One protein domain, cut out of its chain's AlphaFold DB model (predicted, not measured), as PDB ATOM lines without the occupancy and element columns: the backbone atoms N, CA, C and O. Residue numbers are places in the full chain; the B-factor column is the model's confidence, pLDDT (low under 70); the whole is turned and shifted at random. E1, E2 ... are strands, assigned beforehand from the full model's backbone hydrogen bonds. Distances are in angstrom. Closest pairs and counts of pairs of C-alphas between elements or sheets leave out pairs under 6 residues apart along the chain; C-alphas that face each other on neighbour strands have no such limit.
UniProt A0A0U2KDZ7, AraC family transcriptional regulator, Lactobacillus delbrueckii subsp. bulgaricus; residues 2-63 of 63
ATOM      1  N   PRO A   2     243.383 311.058 338.158       55.53
ATOM      2  CA  PRO A   2     244.661 311.592 338.616       55.53
ATOM      3  C   PRO A   2     245.737 311.346 337.555       55.53
ATOM      4  O   PRO A   2     245.829 310.252 337.004       55.53
ATOM      5  N   ILE A   3     246.536 312.370 337.263       57.09
ATOM      6  CA  ILE A   3     247.745 312.219 336.454       57.09
ATOM      7  C   ILE A   3     248.784 311.580 337.376       57.09
ATOM      8  O   ILE A   3     249.279 312.232 338.295       57.09
ATOM      9  N   ALA A   4     249.051 310.290 337.184       59.38
ATOM     10  CA  ALA A   4     250.147 309.610 337.858       59.38
ATOM     11  C   ALA A   4     251.441 309.898 337.090       59.38
ATOM     12  O   ALA A   4     251.482 309.760 335.869       59.38
ATOM     13  N   TYR A   5     252.478 310.335 337.800       61.72
ATOM     14  CA  TYR A   5     253.805 310.504 337.223       61.72
ATOM     15  C   TYR A   5     254.586 309.204 337.391       61.72
ATOM     16  O   TYR A   5     254.727 308.712 338.512       61.72
ATOM     17  N   GLU A   6     255.090 308.656 336.290       66.56
ATOM     18  CA  GLU A   6     255.994 307.513 336.319       66.56
ATOM     19  C   GLU A   6     257.447 307.987 336.294       66.56
ATOM     20  O   GLU A   6     257.854 308.801 335.460       66.56
ATOM     21  N   GLU A   7     258.240 307.486 337.237       68.31
ATOM     22  CA  GLU A   7     259.664 307.780 337.292       68.31
ATOM     23  C   GLU A   7     260.393 306.995 336.195       68.31
ATOM     24  O   GLU A   7     260.498 305.768 336.237       68.31
ATOM     25  N   VAL A   8     260.882 307.721 335.189       75.25
ATOM     26  CA  VAL A   8     261.583 307.167 334.027       75.25
ATOM     27  C   VAL A   8     263.045 307.601 334.015       75.25
ATOM     28  O   VAL A   8     263.375 308.757 334.288       75.25
ATOM     29  N   ASN A   9     263.936 306.689 333.640       79.31
ATOM     30  CA  ASN A   9     265.338 306.999 333.401       79.31
ATOM     31  C   ASN A   9     265.498 307.677 332.040       79.31
ATOM     32  O   ASN A   9     264.955 307.230 331.026       79.31
ATOM     33  N   ASN A  10     266.294 308.744 332.022       80.38
ATOM     34  CA  ASN A  10     266.657 309.465 330.814       80.38
ATOM     35  C   ASN A  10     268.176 309.405 330.626       80.38
ATOM     36  O   ASN A  10     268.920 310.173 331.238       80.38
ATOM     37  N   LEU A  11     268.644 308.468 329.800       82.50
ATOM     38  CA  LEU A  11     270.049 308.405 329.409       82.50
ATOM     39  C   LEU A  11     270.246 309.262 328.160       82.50
ATOM     40  O   LEU A  11     269.687 308.958 327.114       82.50
ATOM     41  N   ALA A  12     271.102 310.285 328.247       82.56
ATOM     42  CA  ALA A  12     271.298 311.294 327.196       82.56
ATOM     43  C   ALA A  12     271.675 310.746 325.802       82.56
ATOM     44  O   ALA A  12     271.610 311.477 324.819       82.56
ATOM     45  N   ARG A  13     272.100 309.480 325.705       87.56
ATOM     46  CA  ARG A  13     272.500 308.826 324.447       87.56
ATOM     47  C   ARG A  13     271.428 307.908 323.860       87.56
ATOM     48  O   ARG A  13     271.655 307.356 322.789       87.56
ATOM     49  N   LEU A  14     270.308 307.709 324.550       79.75
ATOM     50  CA  LEU A  14     269.201 306.900 324.053       79.75
ATOM     51  C   LEU A  14     268.109 307.813 323.484       79.75
ATOM     52  O   LEU A  14     267.783 308.825 324.101       79.75
ATOM     53  N   PRO A  15     267.507 307.457 322.335       85.81
ATOM     54  CA  PRO A  15     266.405 308.223 321.760       85.81
ATOM     55  C   PRO A  15     265.068 307.971 322.481       85.81
ATOM     56  O   PRO A  15     264.031 308.452 322.033       85.81
ATOM     57  N   PHE A  16     265.074 307.211 323.579       80.94
ATOM     58  CA  PHE A  16     263.904 306.860 324.374       80.94
ATOM     59  C   PHE A  16     264.215 306.945 325.871       80.94
ATOM     60  O   PHE A  16     265.354 306.768 326.311       80.94
ATOM     61  N   LYS A  17     263.168 307.196 326.656       81.50
ATOM     62  CA  LYS A  17     263.190 307.036 328.113       81.50
ATOM     63  C   LYS A  17     262.805 305.599 328.442       81.50
ATOM     64  O   LYS A  17     262.083 304.974 327.673       81.50
ATOM     65  N   PHE A  18     263.276 305.078 329.565       79.88
ATOM     66  CA  PHE A  18     262.936 303.722 329.987       79.88
ATOM     67  C   PHE A  18     262.854 303.639 331.503       79.88
ATOM     68  O   PHE A  18     263.535 304.369 332.221       79.88
ATOM     69  N   PHE A  19     262.085 302.695 332.014       76.19
ATOM     70  CA  PHE A  19     262.168 302.279 333.405       76.19
ATOM     71  C   PHE A  19     262.441 300.776 333.436       76.19
ATOM     72  O   PHE A  19     262.004 300.031 332.566       76.19
ATOM     73  N   LYS A  20     263.212 300.320 334.424       76.94
ATOM     74  CA  LYS A  20     263.428 298.894 334.672       76.94
ATOM     75  C   LYS A  20     262.874 298.586 336.050       76.94
ATOM     76  O   LYS A  20     263.317 299.178 337.030       76.94
ATOM     77  N   ARG A  21     261.929 297.655 336.131       71.69
ATOM     78  CA  ARG A  21     261.400 297.155 337.403       71.69
ATOM     79  C   ARG A  21     261.929 295.748 337.649       71.69
ATOM     80  O   ARG A  21     261.870 294.900 336.768       71.69
ATOM     81  N   SER A  22     262.442 295.503 338.848       68.38
ATOM     82  CA  SER A  22     262.691 294.159 339.377       68.38
ATOM     83  C   SER A  22     261.701 293.895 340.509       68.38
ATOM     84  O   SER A  22     261.504 294.786 341.332       68.38
ATOM     85  N   ASN A  23     261.122 292.691 340.568       65.12
ATOM     86  CA  ASN A  23     260.099 292.274 341.543       65.12
ATOM     87  C   ASN A  23     258.777 293.051 341.405       65.12
ATOM     88  O   ASN A  23     258.444 293.901 342.228       65.12
ATOM     89  N   TYR A  24     258.035 292.762 340.331       65.19
ATOM     90  CA  TYR A  24     256.773 293.427 340.010       65.19
ATOM     91  C   TYR A  24     255.741 293.269 341.136       65.19
ATOM     92  O   TYR A  24     255.210 292.188 341.377       65.19
ATOM     93  N   VAL A  25     255.421 294.382 341.793       56.88
ATOM     94  CA  VAL A  25     254.153 294.565 342.501       56.88
ATOM     95  C   VAL A  25     253.346 295.537 341.636       56.88
ATOM     96  O   VAL A  25     253.823 296.653 341.408       56.88
ATOM     97  N   PRO A  26     252.170 295.152 341.109       56.31
ATOM     98  CA  PRO A  26     251.394 296.012 340.223       56.31
ATOM     99  C   PRO A  26     250.974 297.256 340.995       56.31
ATOM    100  O   PRO A  26     250.155 297.175 341.912       56.31
ATOM    101  N   LYS A  27     251.553 298.416 340.675       57.22
ATOM    102  CA  LYS A  27     251.128 299.663 341.318       57.22
ATOM    103  C   LYS A  27     251.259 300.914 340.458       57.22
ATOM    104  O   LYS A  27     251.336 302.011 341.002       57.22
ATOM    105  N   ALA A  28     251.214 300.775 339.136       61.28
ATOM    106  CA  ALA A  28     250.793 301.889 338.297       61.28
ATOM    107  C   ALA A  28     249.274 301.756 338.079       61.28
ATOM    108  O   ALA A  28     248.840 300.773 337.478       61.28
ATOM    109  N   PRO A  29     248.438 302.668 338.607       66.06
ATOM    110  CA  PRO A  29     247.033 302.716 338.217       66.06
ATOM    111  C   PRO A  29     246.919 303.016 336.716       66.06
ATOM    112  O   PRO A  29     247.822 303.609 336.123       66.06
ATOM    113  N   THR A  30     245.800 302.630 336.102       67.75
ATOM    114  CA  THR A  30     245.510 302.934 334.694       67.75
ATOM    115  C   THR A  30     245.662 304.431 334.421       67.75
ATOM    116  O   THR A  30     245.057 305.254 335.114       67.75
ATOM    117  N   HIS A  31     246.459 304.785 333.415       70.75
ATOM    118  CA  HIS A  31     246.729 306.167 333.029       70.75
ATOM    119  C   HIS A  31     246.927 306.295 331.513       70.75
ATOM    120  O   HIS A  31     247.007 305.300 330.797       70.75
ATOM    121  N   TRP A  32     246.924 307.536 331.022       69.12
ATOM    122  CA  TRP A  32     247.100 307.855 329.606       69.12
ATOM    123  C   TRP A  32     248.549 308.238 329.322       69.12
ATOM    124  O   TRP A  32     249.112 309.071 330.032       69.12
ATOM    125  N   HIS A  33     249.099 307.716 328.227       68.81
ATOM    126  CA  HIS A  33     250.371 308.162 327.666       68.81
ATOM    127  C   HIS A  33     250.097 308.979 326.403       68.81
ATOM    128  O   HIS A  33     249.262 308.616 325.579       68.81
ATOM    129  N   THR A  34     250.813 310.090 326.225       68.31
ATOM    130  CA  THR A  34     250.779 310.881 324.981       68.31
ATOM    131  C   THR A  34     251.757 310.349 323.924       68.31
ATOM    132  O   THR A  34     251.985 311.011 322.915       68.31
ATOM    133  N   GLY A  35     252.376 309.188 324.169       72.00
ATOM    134  CA  GLY A  35     253.371 308.540 323.315       72.00
ATOM    135  C   GLY A  35     253.198 307.019 323.291       72.00
ATOM    136  O   GLY A  35     252.251 306.493 323.869       72.00
ATOM    137  N   ILE A  36     254.110 306.333 322.602       70.12
ATOM    138  CA  ILE A  36     254.147 304.867 322.502       70.12
ATOM    139  C   ILE A  36     255.029 304.317 323.629       70.12
ATOM    140  O   ILE A  36     256.095 304.873 323.896       70.12
ATOM    141  N   GLU A  37     254.597 303.222 324.249       74.50
ATOM    142  CA  GLU A  37     255.367 302.442 325.221       74.50
ATOM    143  C   GLU A  37     255.646 301.047 324.651       74.50
ATOM    144  O   GLU A  37     254.836 300.517 323.890       74.50
ATOM    145  N   ILE A  38     256.813 300.488 324.972       73.12
ATOM    146  CA  ILE A  38     257.198 299.124 324.599       73.12
ATOM    147  C   ILE A  38     257.506 298.377 325.891       73.12
ATOM    148  O   ILE A  38     258.467 298.715 326.585       73.12
ATOM    149  N   ASP A  39     256.704 297.358 326.173       74.44
ATOM    150  CA  ASP A  39     256.932 296.423 327.266       74.44
ATOM    151  C   ASP A  39     257.859 295.293 326.803       74.44
ATOM    152  O   ASP A  39     257.707 294.758 325.709       74.44
ATOM    153  N   TYR A  40     258.838 294.921 327.633       73.25
ATOM    154  CA  TYR A  40     259.740 293.802 327.348       73.25
ATOM    155  C   TYR A  40     260.052 293.013 328.616       73.25
ATOM    156  O   TYR A  40     260.627 293.544 329.576       73.25
ATOM    157  N   LEU A  41     259.728 291.717 328.607       75.31
ATOM    158  CA  LEU A  41     260.080 290.820 329.699       75.31
ATOM    159  C   LEU A  41     261.492 290.259 329.487       75.31
ATOM    160  O   LEU A  41     261.714 289.327 328.717       75.31
ATOM    161  N   VAL A  42     262.457 290.822 330.221       76.31
ATOM    162  CA  VAL A  42     263.868 290.397 330.159       76.31
ATOM    163  C   VAL A  42     264.054 288.968 330.680       76.31
ATOM    164  O   VAL A  42     264.793 288.187 330.084       76.31
ATOM    165  N   SER A  43     263.437 288.645 331.816       76.25
ATOM    166  CA  SER A  43     263.453 287.314 332.422       76.25
ATOM    167  C   SER A  43     262.364 287.196 333.491       76.25
ATOM    168  O   SER A  43     261.990 288.193 334.112       76.25
ATOM    169  N   GLY A  44     261.891 285.976 333.743       75.38
ATOM    170  CA  GLY A  44     260.898 285.681 334.777       75.38
ATOM    171  C   GLY A  44     259.729 284.856 334.248       75.38
ATOM    172  O   GLY A  44     259.781 284.334 333.133       75.38
ATOM    173  N   GLU A  45     258.696 284.723 335.076       75.62
ATOM    174  CA  GLU A  45     257.441 284.066 334.696       75.62
ATOM    175  C   GLU A  45     256.513 285.005 333.905       75.62
ATOM    176  O   GLU A  45     256.796 286.195 333.783       75.62
ATOM    177  N   ASP A  46     255.416 284.450 333.377       78.00
ATOM    178  CA  ASP A  46     254.414 285.126 332.536       78.00
ATOM    179  C   ASP A  46     254.039 286.523 333.060       78.00
ATOM    180  O   ASP A  46     253.486 286.677 334.158       78.00
ATOM    181  N   PHE A  47     254.333 287.547 332.257       78.12
ATOM    182  CA  PHE A  47     253.977 288.925 332.553       78.12
ATOM    183  C   PHE A  47     252.629 289.264 331.920       78.12
ATOM    184  O   PHE A  47     252.484 289.300 330.699       78.12
ATOM    185  N   LYS A  48     251.642 289.541 332.777       81.56
ATOM    186  CA  LYS A  48     250.282 289.905 332.372       81.56
ATOM    187  C   LYS A  48     250.020 291.379 332.627       81.56
ATOM    188  O   LYS A  48     250.122 291.837 333.765       81.56
ATOM    189  N   VAL A  49     249.591 292.092 331.593       77.81
ATOM    190  CA  VAL A  49     249.203 293.506 331.675       77.81
ATOM    191  C   VAL A  49     247.905 293.743 330.911       77.81
ATOM    192  O   VAL A  49     247.615 293.057 329.934       77.81
ATOM    193  N   VAL A  50     247.090 294.693 331.378       77.31
ATOM    194  CA  VAL A  50     245.862 295.101 330.686       77.31
ATOM    195  C   VAL A  50     246.116 296.410 329.948       77.31
ATOM    196  O   VAL A  50     246.302 297.447 330.583       77.31
ATOM    197  N   ILE A  51     246.070 296.366 328.618       76.62
ATOM    198  CA  ILE A  51     246.253 297.520 327.733       76.62
ATOM    199  C   ILE A  51     244.955 297.711 326.952       76.62
ATOM    200  O   ILE A  51     244.423 296.768 326.374       76.62
ATOM    201  N   ALA A  52     244.386 298.919 326.993       75.50
ATOM    202  CA  ALA A  52     243.114 299.242 326.331       75.50
ATOM    203  C   ALA A  52     241.961 298.243 326.616       75.50
ATOM    204  O   ALA A  52     241.093 298.018 325.776       75.50
ATOM    205  N   GLY A  53     241.942 297.643 327.813       79.50
ATOM    206  CA  GLY A  53     240.923 296.670 328.225       79.50
ATOM    207  C   GLY A  53     241.162 295.230 327.756       79.50
ATOM    208  O   GLY A  53     240.328 294.374 328.037       79.50
ATOM    209  N   GLN A  54     242.281 294.943 327.085       83.00
ATOM    210  CA  GLN A  54     242.687 293.594 326.692       83.00
ATOM    211  C   GLN A  54     243.858 293.111 327.543       83.00
ATOM    212  O   GLN A  54     244.763 293.881 327.857       83.00
ATOM    213  N   THR A  55     243.838 291.835 327.927       88.12
ATOM    214  CA  THR A  55     244.956 291.206 328.636       88.12
ATOM    215  C   THR A  55     246.007 290.760 327.630       88.12
ATOM    216  O   THR A  55     245.721 289.947 326.754       88.12
ATOM    217  N   HIS A  56     247.224 291.258 327.799       84.19
ATOM    218  CA  HIS A  56     248.408 290.836 327.067       84.19
ATOM    219  C   HIS A  56     249.271 289.943 327.957       84.19
ATOM    220  O   HIS A  56     249.341 290.153 329.171       84.19
ATOM    221  N   HIS A  57     249.897 288.947 327.336       86.94
ATOM    222  CA  HIS A  57     250.775 287.973 327.971       86.94
ATOM    223  C   HIS A  57     252.147 288.049 327.314       86.94
ATOM    224  O   HIS A  57     252.224 288.028 326.086       86.94
ATOM    225  N   TYR A  58     253.198 288.101 328.125       82.00
ATOM    226  CA  TYR A  58     254.577 288.175 327.660       82.00
ATOM    227  C   TYR A  58     255.416 287.113 328.366       82.00
ATOM    228  O   TYR A  58     255.514 287.099 329.597       82.00
ATOM    229  N   ASN A  59     256.050 286.242 327.585       83.31
ATOM    230  CA  ASN A  59     257.082 285.329 328.057       83.31
ATOM    231  C   ASN A  59     258.462 285.977 327.923       83.31
ATOM    232  O   ASN A  59     258.646 286.999 327.262       83.31
ATOM    233  N   SER A  60     259.460 285.375 328.572       81.12
ATOM    234  CA  SER A  60     260.839 285.860 328.488       81.12
ATOM    235  C   SER A  60     261.318 285.868 327.031       81.12
ATOM    236  O   SER A  60     261.400 284.809 326.408       81.12
ATOM    237  N   GLY A  61     261.672 287.050 326.518       77.19
ATOM    238  CA  GLY A  61     262.113 287.251 325.134       77.19
ATOM    239  C   GLY A  61     261.036 287.730 324.151       77.19
ATOM    240  O   GLY A  61     261.398 288.071 323.024       77.19
ATOM    241  N   ASP A  62     259.765 287.806 324.556       79.31
ATOM    242  CA  ASP A  62     258.680 288.376 323.741       79.31
ATOM    243  C   ASP A  62     258.763 289.920 323.698       79.31
ATOM    244  O   ASP A  62     259.187 290.544 324.676       79.31
ATOM    245  N   ILE A  63     258.343 290.529 322.576       70.62
ATOM    246  CA  ILE A  63     258.196 291.987 322.349       70.62
ATOM    247  C   ILE A  63     256.786 292.267 321.826       70.62
ATOM    248  O   ILE A  63     256.388 291.576 320.859       70.62
TER     249      ILE A  63
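Overview. This is residues 2 to 63 of the 63 residues of the protein "AraC family transcriptional regulator" of Lactobacillus delbrueckii subsp. bulgaricus (UniProt A0A0U2KDZ7). The model shows little regular structure: one small hairpin of two short strands, E1 and E2, lies to one side of a long winding stretch, residues 2 to 46, which folds back near Arg 13. The printed part has 62 residues, no named helix and two strands, E1 then E2, in one antiparallel sheet; the class is all strand, with 10 residues in named elements. It is only just compact, close to loose, with a radius of gyration of the C-alphas of 12.7 A and spans of 31 by 29 by 20 A.

Along the chain. E1, residues 47 to 51, measures 12.5 A and begins with C-alpha 47 at (253.977, 288.925, 332.553). E2, residues 54 to 58, measures 13.1 A and ends with C-alpha 58 at (254.577, 288.175, 327.660).

Arrangement. E1 and E2 form a hairpin with a tight link, antiparallel at 151 degrees. C-alphas 50 and 55 face each other at 4.5 A. N 56 and O 49 are within hydrogen-bond range at 2.8 A, as are N 47 and O 58 at 2.9 A.

Size, cuts and confidence. The two C-alphas farthest apart, those of Arg 13 and Gly 53, are 34.0 A apart. The printed part has no cut. Its mean pLDDT is 74.0; residues 2 to 7, 22 to 30 and 32 to 34 are under 70.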